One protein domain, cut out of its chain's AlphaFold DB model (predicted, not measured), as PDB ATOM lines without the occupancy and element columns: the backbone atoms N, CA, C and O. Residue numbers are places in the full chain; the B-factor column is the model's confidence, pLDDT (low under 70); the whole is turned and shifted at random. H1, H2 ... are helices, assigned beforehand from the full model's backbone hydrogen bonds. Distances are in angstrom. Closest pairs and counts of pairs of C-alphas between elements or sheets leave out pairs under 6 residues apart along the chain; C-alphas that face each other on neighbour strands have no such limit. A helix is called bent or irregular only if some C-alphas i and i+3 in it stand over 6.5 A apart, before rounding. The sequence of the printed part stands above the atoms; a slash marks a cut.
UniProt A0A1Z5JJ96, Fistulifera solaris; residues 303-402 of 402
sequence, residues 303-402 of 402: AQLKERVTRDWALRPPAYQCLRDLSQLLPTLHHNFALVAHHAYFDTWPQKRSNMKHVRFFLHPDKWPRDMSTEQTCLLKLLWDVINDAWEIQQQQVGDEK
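AT A GLANCE: This is residues 303 to 402 of the 402 residues of a protein of Fistulifera solaris (UniProt A0A1Z5JJ96). One long helix, H5, is the spine of an up-and-down bundle with H1 and H2, each helix running against the one before it. H4 packs on H5, and residues 395 to 402 stick out. The printed part has 100 residues, five named helices, H1 to H5 in order, and no named strand: all helix, compact, radius of gyration of the C-alphas 13.8 A, spans 45 by 28 by 22 A.

HOW THE PARTS SIT: H5, residues 374 to 400, is the hub. H2, residues 326 to 339, touches it opposite ways at a shallow tilt of 4 degrees; the closest C-alphas, of Leu 326 and Ala 390, are 5.9 A apart. H4, residues 356 to 363, forms a hairpin with H5, touching its residues 380 to 388 alone; closest are C-alphas 363 and 384, 5.4 A. H1, residues 303 to 314, touches residues 375 to 386 of H5 alone; closest are C-alphas 314 and 386, 6.6 A. H3, residues 344 to 347, is close to H2 but not clearly touching: C-alphas 346 and 337, the closest, are 7.0 A apart. In H1, H4 and H5 every O i to N i+4 pair is within hydrogen-bond range; H2 has 2 of 10, but 8 of 11 O i to N i+3 pairs.

IN THESE COORDINATES: H5 runs 39.3 A, from C-alpha 374 at (28.918, -6.532, 32.549) to C-alpha 400 at (14.385, -32.722, 57.930). H2, 20.4 A, is irregular: C-alphas 331 and 334 are 7.5 A apart. H1 spans 15.1 A.

THE WHOLE: The printed part has no cut. The link H1 to H2 is long. Residues 318 to 319, 353 and 402 are under pLDDT 70.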
ATOM      1  N   ALA A 303      35.946 -10.769  38.586       92.69
ATOM      2  CA  ALA A 303      36.635 -11.698  39.482       92.69
ATOM      3  C   ALA A 303      36.755 -11.146  40.914       92.69
ATOM      4  O   ALA A 303      36.426 -11.848  41.869       92.69
ATOM      5  N   GLN A 304      37.155  -9.879  41.060       95.56
ATOM      6  CA  GLN A 304      37.247  -9.208  42.362       95.56
ATOM      7  C   GLN A 304      35.871  -9.041  43.009       95.56
ATOM      8  O   GLN A 304      35.725  -9.212  44.217       95.56
ATOM      9  N   LEU A 305      34.855  -8.736  42.201       95.69
ATOM     10  CA  LEU A 305      33.474  -8.644  42.653       95.69
ATOM     11  C   LEU A 305      32.992  -9.989  43.206       95.69
ATOM     12  O   LEU A 305      32.434 -10.037  44.302       95.69
ATOM     13  N   LYS A 306      33.276 -11.080  42.481       94.69
ATOM     14  CA  LYS A 306      32.970 -12.440  42.925       94.69
ATOM     15  C   LYS A 306      33.637 -12.765  44.252       94.69
ATOM     16  O   LYS A 306      32.952 -13.167  45.185       94.69
ATOM     17  N   GLU A 307      34.947 -12.562  44.350       93.56
ATOM     18  CA  GLU A 307      35.693 -12.824  45.580       93.56
ATOM     19  C   GLU A 307      35.122 -12.031  46.762       93.56
ATOM     20  O   GLU A 307      34.840 -12.608  47.812       93.56
ATOM     21  N   ARG A 308      34.888 -10.728  46.577       95.19
ATOM     22  CA  ARG A 308      34.416  -9.830  47.633       95.19
ATOM     23  C   ARG A 308      33.016 -10.189  48.122       95.19
ATOM     24  O   ARG A 308      32.813 -10.324  49.322       95.19
ATOM     25  N   VAL A 309      32.057 -10.387  47.216       95.94
ATOM     26  CA  VAL A 309      30.681 -10.762  47.588       95.94
ATOM     27  C   VAL A 309      30.661 -12.143  48.243       95.94
ATOM     28  O   VAL A 309      30.014 -12.325  49.273       95.94
ATOM     29  N   THR A 310      31.392 -13.119  47.701       93.00
ATOM     30  CA  THR A 310      31.431 -14.468  48.274       93.00
ATOM     31  C   THR A 310      32.064 -14.469  49.670       93.00
ATOM     32  O   THR A 310      31.473 -15.008  50.603       93.00
ATOM     33  N   ARG A 311      33.226 -13.836  49.845       91.06
ATOM     34  CA  ARG A 311      33.948 -13.816  51.123       91.06
ATOM     35  C   ARG A 311      33.255 -12.945  52.171       91.06
ATOM     36  O   ARG A 311      33.010 -13.408  53.282       91.06
ATOM     37  N   ASP A 312      32.933 -11.702  51.826       92.88
ATOM     38  CA  ASP A 312      32.568 -10.685  52.817       92.88
ATOM     39  C   ASP A 312      31.061 -10.683  53.121       92.88
ATOM     40  O   ASP A 312      30.650 -10.316  54.227       92.88
ATOM     41  N   TRP A 313      30.232 -11.118  52.165       95.19
ATOM     42  CA  TRP A 313      28.774 -11.113  52.299       95.19
ATOM     43  C   TRP A 313      28.171 -12.518  52.395       95.19
ATOM     44  O   TRP A 313      27.416 -12.779  53.330       95.19
ATOM     45  N   ALA A 314      28.512 -13.430  51.481       94.69
ATOM     46  CA  ALA A 314      27.835 -14.723  51.369       94.69
ATOM     47  C   ALA A 314      28.255 -15.737  52.442       94.69
ATOM     48  O   ALA A 314      27.412 -16.475  52.948       94.69
ATOM     49  N   LEU A 315      29.545 -15.798  52.784       91.50
ATOM     50  CA  LEU A 315      30.108 -16.842  53.643       91.50
ATOM     51  C   LEU A 315      30.247 -16.392  55.108       91.50
ATOM     52  O   LEU A 315      30.435 -15.209  55.419       91.50
ATOM     53  N   ARG A 316      30.128 -17.347  56.038       81.56
ATOM     54  CA  ARG A 316      30.290 -17.118  57.484       81.56
ATOM     55  C   ARG A 316      31.773 -17.266  57.893       81.56
ATOM     56  O   ARG A 316      32.366 -18.316  57.625       81.56
ATOM     57  N   PRO A 317      32.386 -16.264  58.553       75.62
ATOM     58  CA  PRO A 317      33.691 -16.425  59.204       75.62
ATOM     59  C   PRO A 317      33.638 -17.488  60.320       75.62
ATOM     60  O   PRO A 317      32.554 -17.743  60.850       75.62
ATOM     61  N   PRO A 318      34.771 -18.093  60.732       65.94
ATOM     62  CA  PRO A 318      36.149 -17.820  60.300       65.94
ATOM     63  C   PRO A 318      36.612 -18.654  59.097       65.94
ATOM     64  O   PRO A 318      37.546 -18.264  58.404       65.94
ATOM     65  N   ALA A 319      35.970 -19.794  58.838       65.88
ATOM     66  CA  ALA A 319      36.457 -20.758  57.855       65.88
ATOM     67  C   ALA A 319      35.899 -20.540  56.437       65.88
ATOM     68  O   ALA A 319      36.374 -21.176  55.500       65.88
ATOM     69  N   TYR A 320      34.888 -19.677  56.269       79.38
ATOM     70  CA  TYR A 320      34.209 -19.427  54.990       79.38
ATOM     71  C   TYR A 320      33.703 -20.716  54.313       79.38
ATOM     72  O   TYR A 320      33.701 -20.840  53.093       79.38
ATOM     73  N   GLN A 321      33.292 -21.708  55.111       76.56
ATOM     74  CA  GLN A 321      32.869 -23.022  54.605       76.56
ATOM     75  C   GLN A 321      31.354 -23.129  54.401       76.56
ATOM     76  O   GLN A 321      30.902 -23.988  53.648       76.56
ATOM     77  N   CYS A 322      30.568 -22.266  55.047       85.31
ATOM     78  CA  CYS A 322      29.113 -22.273  54.957       85.31
ATOM     79  C   CYS A 322      28.565 -20.910  54.534       85.31
ATOM     80  O   CYS A 322      29.110 -19.857  54.886       85.31
ATOM     81  N   LEU A 323      27.471 -20.948  53.771       90.81
ATOM     82  CA  LEU A 323      26.675 -19.766  53.467       90.81
ATOM     83  C   LEU A 323      26.037 -19.230  54.753       90.81
ATOM     84  O   LEU A 323      25.699 -19.991  55.662       90.81
ATOM     85  N   ARG A 324      25.892 -17.908  54.843       92.62
ATOM     86  CA  ARG A 324      25.120 -17.272  55.913       92.62
ATOM     87  C   ARG A 324      23.639 -17.598  55.761       92.62
ATOM     88  O   ARG A 324      23.161 -17.902  54.669       92.62
ATOM     89  N   ASP A 325      22.912 -17.480  56.866       93.12
ATOM     90  CA  ASP A 325      21.481 -17.757  56.874       93.12
ATOM     91  C   ASP A 325      20.744 -16.695  56.058       93.12
ATOM     92  O   ASP A 325      21.123 -15.518  56.038       93.12
ATOM     93  N   LEU A 326      19.643 -17.090  55.420       93.81
ATOM     94  CA  LEU A 326      18.861 -16.191  54.576       93.81
ATOM     95  C   LEU A 326      18.377 -14.946  55.347       93.81
ATOM     96  O   LEU A 326      18.366 -13.840  54.809       93.81
ATOM     97  N   SER A 327      18.061 -15.102  56.638       92.88
ATOM     98  CA  SER A 327      17.690 -14.008  57.546       92.88
ATOM     99  C   SER A 327      18.796 -12.961  57.739       92.88
ATOM    100  O   SER A 327      18.484 -11.806  58.018       92.88
ATOM    101  N   GLN A 328      20.067 -13.332  57.556       93.44
ATOM    102  CA  GLN A 328      21.227 -12.437  57.651       93.44
ATOM    103  C   GLN A 328      21.599 -11.822  56.291       93.44
ATOM    104  O   GLN A 328      22.038 -10.671  56.222       93.44
ATOM    105  N   LEU A 329      21.409 -12.573  55.201       95.00
ATOM    106  CA  LEU A 329      21.727 -12.126  53.842       95.00
ATOM    107  C   LEU A 329      20.734 -11.075  53.333       95.00
ATOM    108  O   LEU A 329      21.140 -10.027  52.828       95.00
ATOM    109  N   LEU A 330      19.430 -11.317  53.488       93.69
ATOM    110  CA  LEU A 330      18.394 -10.462  52.899       93.69
ATOM    111  C   LEU A 330      18.440  -8.998  53.364       93.69
ATOM    112  O   LEU A 330      18.360  -8.116  52.503       93.69
ATOM    113  N   PRO A 331      18.609  -8.686  54.666       92.75
ATOM    114  CA  PRO A 331      18.660  -7.298  55.121       92.75
ATOM    115  C   PRO A 331      19.853  -6.530  54.555       92.75
ATOM    116  O   PRO A 331      19.780  -5.318  54.385       92.75
ATOM    117  N   THR A 332      20.951  -7.221  54.253       94.19
ATOM    118  CA  THR A 332      22.211  -6.594  53.841       94.19
ATOM    119  C   THR A 332      22.421  -6.590  52.329       94.19
ATOM    120  O   THR A 332      23.319  -5.900  51.859       94.19
ATOM    121  N   LEU A 333      21.573  -7.280  51.560       94.81
ATOM    122  CA  LEU A 333      21.704  -7.466  50.112       94.81
ATOM    123  C   LEU A 333      21.948  -6.159  49.347       94.81
ATOM    124  O   LEU A 333      22.884  -6.092  48.551       94.81
ATOM    125  N   HIS A 334      21.176  -5.113  49.645       94.81
ATOM    126  CA  HIS A 334      21.257  -3.813  48.972       94.81
ATOM    127  C   HIS A 334      22.621  -3.113  49.117       94.81
ATOM    128  O   HIS A 334      23.002  -2.349  48.233       94.81
ATOM    129  N   HIS A 335      23.399  -3.405  50.168       95.12
ATOM    130  CA  HIS A 335      24.749  -2.847  50.328       95.12
ATOM    131  C   HIS A 335      25.693  -3.301  49.209       95.12
ATOM    132  O   HIS A 335      26.625  -2.581  48.857       95.12
ATOM    133  N   ASN A 336      25.444  -4.471  48.611       96.06
ATOM    134  CA  ASN A 336      26.263  -4.973  47.513       96.06
ATOM    135  C   ASN A 336      26.076  -4.156  46.226       96.06
ATOM    136  O   ASN A 336      26.982  -4.139  45.399       96.06
ATOM    137  N   PHE A 337      24.960  -3.435  46.052       96.00
ATOM    138  CA  PHE A 337      24.738  -2.597  44.863       96.00
ATOM    139  C   PHE A 337      25.732  -1.434  44.769       96.00
ATOM    140  O   PHE A 337      26.044  -0.987  43.670       96.00
ATOM    141  N   ALA A 338      26.303  -1.002  45.898       95.25
ATOM    142  CA  ALA A 338      27.351   0.015  45.931       95.25
ATOM    143  C   ALA A 338      28.718  -0.483  45.411       95.25
ATOM    144  O   ALA A 338      29.645   0.313  45.270       95.25
ATOM    145  N   LEU A 339      28.871  -1.787  45.136       95.38
ATOM    146  CA  LEU A 339      30.110  -2.366  44.599       95.38
ATOM    147  C   LEU A 339      30.290  -2.132  43.091       95.38
ATOM    148  O   LEU A 339      31.375  -2.376  42.565       95.38
ATOM    149  N   VAL A 340      29.241  -1.687  42.401       96.31
ATOM    150  CA  VAL A 340      29.228  -1.412  40.959       96.31
ATOM    151  C   VAL A 340      28.723   0.006  40.698       96.31
ATOM    152  O   VAL A 340      28.227   0.679  41.603       96.31
ATOM    153  N   ALA A 341      28.856   0.486  39.458       95.38
ATOM    154  CA  ALA A 341      28.262   1.762  39.067       95.38
ATOM    155  C   ALA A 341      26.744   1.740  39.307       95.38
ATOM    156  O   ALA A 341      26.092   0.717  39.071       95.38
ATOM    157  N   HIS A 342      26.187   2.862  39.770       96.25
ATOM    158  CA  HIS A 342      24.752   2.977  40.033       96.25
ATOM    159  C   HIS A 342      23.935   2.744  38.752       96.25
ATOM    160  O   HIS A 342      24.343   3.136  37.658       96.25
ATOM    161  N   HIS A 343      22.792   2.076  38.906       97.12
ATOM    162  CA  HIS A 343      21.824   1.815  37.848       97.12
ATOM    163  C   HIS A 343      20.424   2.084  38.400       97.12
ATOM    164  O   HIS A 343      20.106   1.608  39.490       97.12
ATOM    165  N   ALA A 344      19.558   2.754  37.631       97.38
ATOM    166  CA  ALA A 344      18.198   3.115  38.063       97.38
ATOM    167  C   ALA A 344      17.355   1.901  38.506       97.38
ATOM    168  O   ALA A 344      16.482   1.995  39.363       97.38
ATOM    169  N   TYR A 345      17.649   0.720  37.957       97.38
ATOM    170  CA  TYR A 345      17.036  -0.541  38.388       97.38
ATOM    171  C   TYR A 345      17.221  -0.828  39.883       97.38
ATOM    172  O   TYR A 345      16.293  -1.320  40.525       97.38
ATOM    173  N   PHE A 346      18.384  -0.502  40.459       96.69
ATOM    174  CA  PHE A 346      18.662  -0.744  41.878       96.69
ATOM    175  C   PHE A 346      17.785   0.110  42.799       96.69
ATOM    176  O   PHE A 346      17.481  -0.322  43.909       96.69
ATOM    177  N   ASP A 347      17.292   1.255  42.324       95.19
ATOM    178  CA  ASP A 347      16.375   2.115  43.083       95.19
ATOM    179  C   ASP A 347      14.982   1.483  43.231       95.19
ATOM    180  O   ASP A 347      14.243   1.800  44.161       95.19
ATOM    181  N   THR A 348      14.633   0.536  42.352       94.75
ATOM    182  CA  THR A 348      13.375  -0.226  42.437       94.75
ATOM    183  C   THR A 348      13.436  -1.375  43.451       94.75
ATOM    184  O   THR A 348      12.458  -2.108  43.620       94.75
ATOM    185  N   TRP A 349      14.565  -1.534  44.153       93.50
ATOM    186  CA  TRP A 349      14.723  -2.542  45.194       93.50
ATOM    187  C   TRP A 349      13.687  -2.348  46.313       93.50
ATOM    188  O   TRP A 349      13.595  -1.262  46.898       93.50
ATOM    189  N   PRO A 350      12.918  -3.390  46.682       86.38
ATOM    190  CA  PRO A 350      11.959  -3.287  47.771       86.38
ATOM    191  C   PRO A 350      12.698  -3.035  49.093       86.38
ATOM    192  O   PRO A 350      13.356  -3.919  49.631       86.38
ATOM    193  N   GLN A 351      12.584  -1.823  49.641       78.12
ATOM    194  CA  GLN A 351      13.227  -1.459  50.911       78.12
ATOM    195  C   GLN A 351      12.496  -2.016  52.148       78.12
ATOM    196  O   GLN A 351      13.077  -2.094  53.228       78.12
ATOM    197  N   LYS A 352      11.217  -2.406  52.030       74.81
ATOM    198  CA  LYS A 352      10.388  -2.856  53.165       74.81
ATOM    199  C   LYS A 352      10.108  -4.356  53.095       74.81
ATOM    200  O   LYS A 352       9.527  -4.817  52.118       74.81
ATOM    201  N   ARG A 353      10.475  -5.081  54.169       66.12
ATOM    202  CA  ARG A 353      10.197  -6.515  54.434       66.12
ATOM    203  C   ARG A 353      10.145  -7.353  53.155       66.12
ATOM    204  O   ARG A 353       9.112  -7.935  52.822       66.12
ATOM    205  N   SER A 354      11.260  -7.383  52.434       74.00
ATOM    206  CA  SER A 354      11.379  -8.133  51.189       74.00
ATOM    207  C   SER A 354      11.174  -9.609  51.492       74.00
ATOM    208  O   SER A 354      12.050 -10.283  52.029       74.00
ATOM    209  N   ASN A 355       9.970 -10.104  51.202       86.88
ATOM    210  CA  ASN A 355       9.717 -11.528  51.246       86.88
ATOM    211  C   ASN A 355      10.601 -12.199  50.181       86.88
ATOM    212  O   ASN A 355      10.972 -11.592  49.171       86.88
ATOM    213  N   MET A 356      10.930 -13.467  50.399       91.31
ATOM    214  CA  MET A 356      11.830 -14.182  49.498       91.31
ATOM    215  C   MET A 356      11.317 -14.212  48.048       91.31
ATOM    216  O   MET A 356      12.102 -14.189  47.107       91.31
ATOM    217  N   LYS A 357       9.993 -14.198  47.843       91.44
ATOM    218  CA  LYS A 357       9.384 -14.176  46.505       91.44
ATOM    219  C   LYS A 357       9.735 -12.898  45.736       91.44
ATOM    220  O   LYS A 357      10.100 -12.986  44.570       91.44
ATOM    221  N   HIS A 358       9.672 -11.733  46.379       92.94
ATOM    222  CA  HIS A 358      10.020 -10.449  45.768       92.94
ATOM    223  C   HIS A 358      11.514 -10.355  45.485       92.94
ATOM    224  O   HIS A 358      11.897  -9.920  44.405       92.94
ATOM    225  N   VAL A 359      12.348 -10.811  46.424       94.94
ATOM    226  CA  VAL A 359      13.805 -10.840  46.240       94.94
ATOM    227  C   VAL A 359      14.167 -11.709  45.044       94.94
ATOM    228  O   VAL A 359      14.918 -11.279  44.174       94.94
ATOM    229  N   ARG A 360      13.582 -12.909  44.960       94.19
ATOM    230  CA  ARG A 360      13.823 -13.815  43.840       94.19
ATOM    231  C   ARG A 360      13.325 -13.244  42.519       94.19
ATOM    232  O   ARG A 360      14.029 -13.319  41.525       94.19
ATOM    233  N   PHE A 361      12.137 -12.647  42.501       95.12
ATOM    234  CA  PHE A 361      11.617 -12.010  41.295       95.12
ATOM    235  C   PHE A 361      12.535 -10.880  40.810       95.12
ATOM    236  O   PHE A 361      12.853 -10.828  39.629       95.12
ATOM    237  N   PHE A 362      12.993 -10.015  41.719       96.25
ATOM    238  CA  PHE A 362      13.907  -8.916  41.406       96.25
ATOM    239  C   PHE A 362      15.261  -9.419  40.885       96.25
ATOM    240  O   PHE A 362      15.799  -8.906  39.914       96.25
ATOM    241  N   LEU A 363      15.821 -10.452  41.513       96.50
ATOM    242  CA  LEU A 363      17.117 -11.003  41.122       96.50
ATOM    243  C   LEU A 363      17.048 -11.976  39.935       96.50
ATOM    244  O   LEU A 363      18.092 -12.439  39.488       96.50
ATOM    245  N   HIS A 364      15.871 -12.290  39.397       96.50
ATOM    246  CA  HIS A 364      15.751 -13.253  38.308       96.50
ATOM    247  C   HIS A 364      16.352 -12.701  36.997       96.50
ATOM    248  O   HIS A 364      15.977 -11.594  36.604       96.50
ATOM    249  N   PRO A 365      17.183 -13.470  36.260       96.06
ATOM    250  CA  PRO A 365      17.814 -13.018  35.013       96.06
ATOM    251  C   PRO A 365      16.847 -12.413  33.986       96.06
ATOM    252  O   PRO A 365      17.134 -11.380  33.389       96.06
ATOM    253  N   ASP A 366      15.655 -12.999  33.837       97.06
ATOM    254  CA  ASP A 366      14.621 -12.513  32.906       97.06
ATOM    255  C   ASP A 366      14.012 -11.145  33.269       97.06
ATOM    256  O   ASP A 366      13.249 -10.581  32.483       97.06
ATOM    257  N   LYS A 367      14.268 -10.628  34.475       97.12
ATOM    258  CA  LYS A 367      13.733  -9.341  34.951       97.12
ATOM    259  C   LYS A 367      14.746  -8.208  34.873       97.12
ATOM    260  O   LYS A 367      14.397  -7.080  35.229       97.12
ATOM    261  N   TRP A 368      15.962  -8.482  34.411       97.06
ATOM    262  CA  TRP A 368      17.009  -7.476  34.315       97.06
ATOM    263  C   TRP A 368      16.854  -6.620  33.046       97.06
ATOM    264  O   TRP A 368      16.538  -7.145  31.973       97.06
ATOM    265  N   PRO A 369      17.088  -5.304  33.139       97.75
ATOM    266  CA  PRO A 369      17.229  -4.430  31.981       97.75
ATOM    267  C   PRO A 369      18.383  -4.857  31.063       97.75
ATOM    268  O   PRO A 369      19.381  -5.422  31.509       97.75
ATOM    269  N   ARG A 370      18.250  -4.578  29.762       97.38
ATOM    270  CA  ARG A 370      19.252  -4.957  28.746       97.38
ATOM    271  C   ARG A 370      20.462  -4.023  28.699       97.38
ATOM    272  O   ARG A 370      21.462  -4.372  28.087       97.38
ATOM    273  N   ASP A 371      20.346  -2.845  29.295       97.62
ATOM    274  CA  ASP A 371      21.336  -1.766  29.327       97.62
ATOM    275  C   ASP A 371      22.304  -1.850  30.519       97.62
ATOM    276  O   ASP A 371      23.131  -0.960  30.710       97.62
ATOM    277  N   MET A 372      22.248  -2.932  31.298       97.62
ATOM    278  CA  MET A 372      23.188  -3.161  32.393       97.62
ATOM    279  C   MET A 372      24.616  -3.410  31.903       97.62
ATOM    280  O   MET A 372      24.851  -4.094  30.904       97.62
ATOM    281  N   SER A 373      25.586  -2.903  32.665       97.12
ATOM    282  CA  SER A 373      26.999  -3.205  32.450       97.12
ATOM    283  C   SER A 373      27.320  -4.660  32.805       97.12
ATOM    284  O   SER A 373      26.631  -5.301  33.605       97.12
ATOM    285  N   THR A 374      28.426  -5.175  32.264       96.69
ATOM    286  CA  THR A 374      28.918  -6.532  32.549       96.69
ATOM    287  C   THR A 374      29.087  -6.779  34.050       96.69
ATOM    288  O   THR A 374      28.745  -7.848  34.554       96.69
ATOM    289  N   GLU A 375      29.586  -5.789  34.788       96.56
ATOM    290  CA  GLU A 375      29.800  -5.853  36.234       96.56
ATOM    291  C   GLU A 375      28.470  -5.891  36.993       96.56
ATOM    292  O   GLU A 375      28.323  -6.681  37.923       96.56
ATOM    293  N   GLN A 376      27.482  -5.090  36.578       97.31
ATOM    294  CA  GLN A 376      26.140  -5.070  37.173       97.31
ATOM    295  C   GLN A 376      25.414  -6.403  36.954       97.31
ATOM    296  O   GLN A 376      24.878  -6.980  37.903       97.31
ATOM    297  N   THR A 377      25.452  -6.944  35.732       97.25
ATOM    298  CA  THR A 377      24.902  -8.272  35.426       97.25
ATOM    299  C   THR A 377      25.627  -9.368  36.208       97.25
ATOM    300  O   THR A 377      24.985 -10.267  36.755       97.25
ATOM    301  N   CYS A 378      26.959  -9.295  36.313       97.12
ATOM    302  CA  CYS A 378      27.743 -10.234  37.115       97.12
ATOM    303  C   CYS A 378      27.351 -10.175  38.598       97.12
ATOM    304  O   CYS A 378      27.211 -11.226  39.224       97.12
ATOM    305  N   LEU A 379      27.145  -8.970  39.146       97.38
ATOM    306  CA  LEU A 379      26.704  -8.778  40.525       97.38
ATOM    307  C   LEU A 379      25.355  -9.452  40.768       97.38
ATOM    308  O   LEU A 379      25.234 -10.274  41.671       97.38
ATOM    309  N   LEU A 380      24.343  -9.114  39.963       97.81
ATOM    310  CA  LEU A 380      22.986  -9.627  40.145       97.81
ATOM    311  C   LEU A 380      22.929 -11.145  40.009       97.81
ATOM    312  O   LEU A 380      22.268 -11.798  40.815       97.81
ATOM    313  N   LYS A 381      23.676 -11.712  39.055       97.00
ATOM    314  CA  LYS A 381      23.797 -13.164  38.898       97.00
ATOM    315  C   LYS A 381      24.393 -13.826  40.134       97.00
ATOM    316  O   LYS A 381      23.867 -14.826  40.607       97.00
ATOM    317  N   LEU A 382      25.456 -13.248  40.685       96.88
ATOM    318  CA  LEU A 382      26.094 -13.784  41.880       96.88
ATOM    319  C   LEU A 382      25.184 -13.699  43.111       96.88
ATOM    320  O   LEU A 382      25.103 -14.655  43.877       96.88
ATOM    321  N   LEU A 383      24.485 -12.575  43.294       96.88
ATOM    322  CA  LEU A 383      23.519 -12.412  44.381       96.88
ATOM    323  C   LEU A 383      22.360 -13.406  44.242       96.88
ATOM    324  O   LEU A 383      21.948 -13.993  45.239       96.88
ATOM    325  N   TRP A 384      21.858 -13.622  43.023       97.00
ATOM    326  CA  TRP A 384      20.832 -14.622  42.721       97.00
ATOM    327  C   TRP A 384      21.271 -16.032  43.113       97.00
ATOM    328  O   TRP A 384      20.545 -16.702  43.849       97.00
ATOM    329  N   ASP A 385      22.458 -16.452  42.668       95.88
ATOM    330  CA  ASP A 385      22.999 -17.785  42.945       95.88
ATOM    331  C   ASP A 385      23.143 -18.004  44.463       95.88
ATOM    332  O   ASP A 385      22.615 -18.972  45.004       95.88
ATOM    333  N   VAL A 386      23.750 -17.049  45.181       95.94
ATOM    334  CA  VAL A 386      23.934 -17.129  46.644       95.94
ATOM    335  C   VAL A 386      22.601 -17.206  47.391       95.94
ATOM    336  O   VAL A 386      22.449 -18.004  48.316       95.94
ATOM    337  N   ILE A 387      21.634 -16.365  47.022       96.44
ATOM    338  CA  ILE A 387      20.331 -16.304  47.688       96.44
ATOM    339  C   ILE A 387      19.506 -17.567  47.420       96.44
ATOM    340  O   ILE A 387      18.838 -18.055  48.333       96.44
ATOM    341  N   ASN A 388      19.555 -18.112  46.202       95.44
ATOM    342  CA  ASN A 388      18.906 -19.384  45.897       95.44
ATOM    343  C   ASN A 388      19.548 -20.539  46.665       95.44
ATOM    344  O   ASN A 388      18.810 -21.280  47.309       95.44
ATOM    345  N   ASP A 389      20.879 -20.650  46.667       94.31
ATOM    346  CA  ASP A 389      21.589 -21.705  47.400       94.31
ATOM    347  C   ASP A 389      21.246 -21.656  48.901       94.31
ATOM    348  O   ASP A 389      20.904 -22.673  49.507       94.31
ATOM    349  N   ALA A 390      21.269 -20.464  49.509       94.31
ATOM    350  CA  ALA A 390      20.917 -20.287  50.920       94.31
ATOM    351  C   ALA A 390      19.453 -20.664  51.215       94.31
ATOM    352  O   ALA A 390      19.152 -21.243  52.260       94.31
ATOM    353  N   TRP A 391      18.535 -20.356  50.296       94.81
ATOM    354  CA  TRP A 391      17.127 -20.721  50.433       94.81
ATOM    355  C   TRP A 391      16.887 -22.224  50.277       94.81
ATOM    356  O   TRP A 391      16.105 -22.785  51.040       94.81
ATOM    357  N   GLU A 392      17.564 -22.890  49.340       93.00
ATOM    358  CA  GLU A 392      17.490 -24.347  49.186       93.00
ATOM    359  C   GLU A 392      17.981 -25.070  50.442       93.00
ATOM    360  O   GLU A 392      17.309 -25.982  50.926       93.00
ATOM    361  N   ILE A 393      19.094 -24.610  51.027       89.75
ATOM    362  CA  ILE A 393      19.609 -25.137  52.299       89.75
ATOM    363  C   ILE A 393      18.574 -24.966  53.417       89.75
ATOM    364  O   ILE A 393      18.315 -25.909  54.162       89.75
ATOM    365  N   GLN A 394      17.947 -23.791  53.523       92.62
ATOM    366  CA  GLN A 394      16.923 -23.541  54.539       92.62
ATOM    367  C   GLN A 394      15.694 -24.447  54.352       92.62
ATOM    368  O   GLN A 394      15.166 -24.981  55.323       92.62
ATOM    369  N   GLN A 395      15.243 -24.651  53.112       91.81
ATOM    370  CA  GLN A 395      14.114 -25.536  52.813       91.81
ATOM    371  C   GLN A 395      14.424 -26.997  53.142       91.81
ATOM    372  O   GLN A 395      13.536 -27.714  53.596       91.81
ATOM    373  N   GLN A 396      15.672 -27.425  52.937       87.19
ATOM    374  CA  GLN A 396      16.114 -28.764  53.304       87.19
ATOM    375  C   GLN A 396      16.065 -28.970  54.825       87.19
ATOM    376  O   GLN A 396      15.503 -29.959  55.278       87.19
ATOM    377  N   GLN A 397      16.525 -27.990  55.609       86.94
ATOM    378  CA  GLN A 397      16.459 -28.043  57.077       86.94
ATOM    379  C   GLN A 397      15.016 -28.136  57.601       86.94
ATOM    380  O   GLN A 397      14.735 -28.944  58.476       86.94
ATOM    381  N   VAL A 398      14.084 -27.368  57.025       88.75
ATOM    382  CA  VAL A 398      12.652 -27.418  57.396       88.75
ATOM    383  C   VAL A 398      12.005 -28.759  57.022       88.75
ATOM    384  O   VAL A 398      11.023 -29.169  57.639       88.75
ATOM    385  N   GLY A 399      12.511 -29.420  55.979       81.94
ATOM    386  CA  GLY A 399      12.066 -30.752  55.575       81.94
ATOM    387  C   GLY A 399      12.540 -31.845  56.527       81.94
ATOM    388  O   GLY A 399      11.755 -32.729  56.840       81.94
ATOM    389  N   ASP A 400      13.781 -31.748  57.009       77.44
ATOM    390  CA  ASP A 400      14.385 -32.722  57.930       77.44
ATOM    391  C   ASP A 400      13.821 -32.627  59.365       77.44
ATOM    392  O   ASP A 400      13.933 -33.576  60.138       77.44
ATOM    393  N   GLU A 401      13.214 -31.493  59.738       75.38
ATOM    394  CA  GLU A 401      12.546 -31.298  61.039       75.38
ATOM    395  C   GLU A 401      11.125 -31.889  61.114       75.38
ATOM    396  O   GLU A 401      10.540 -31.925  62.201       75.38
ATOM    397  N   LYS A 402      10.551 -32.331  59.989       64.31
ATOM    398  CA  LYS A 402       9.224 -32.963  59.922       64.31
ATOM    399  C   LYS A 402       9.329 -34.475  59.852       64.31
ATOM    400  O   LYS A 402       8.478 -35.122  60.504       64.31
TER     401      LYS A 402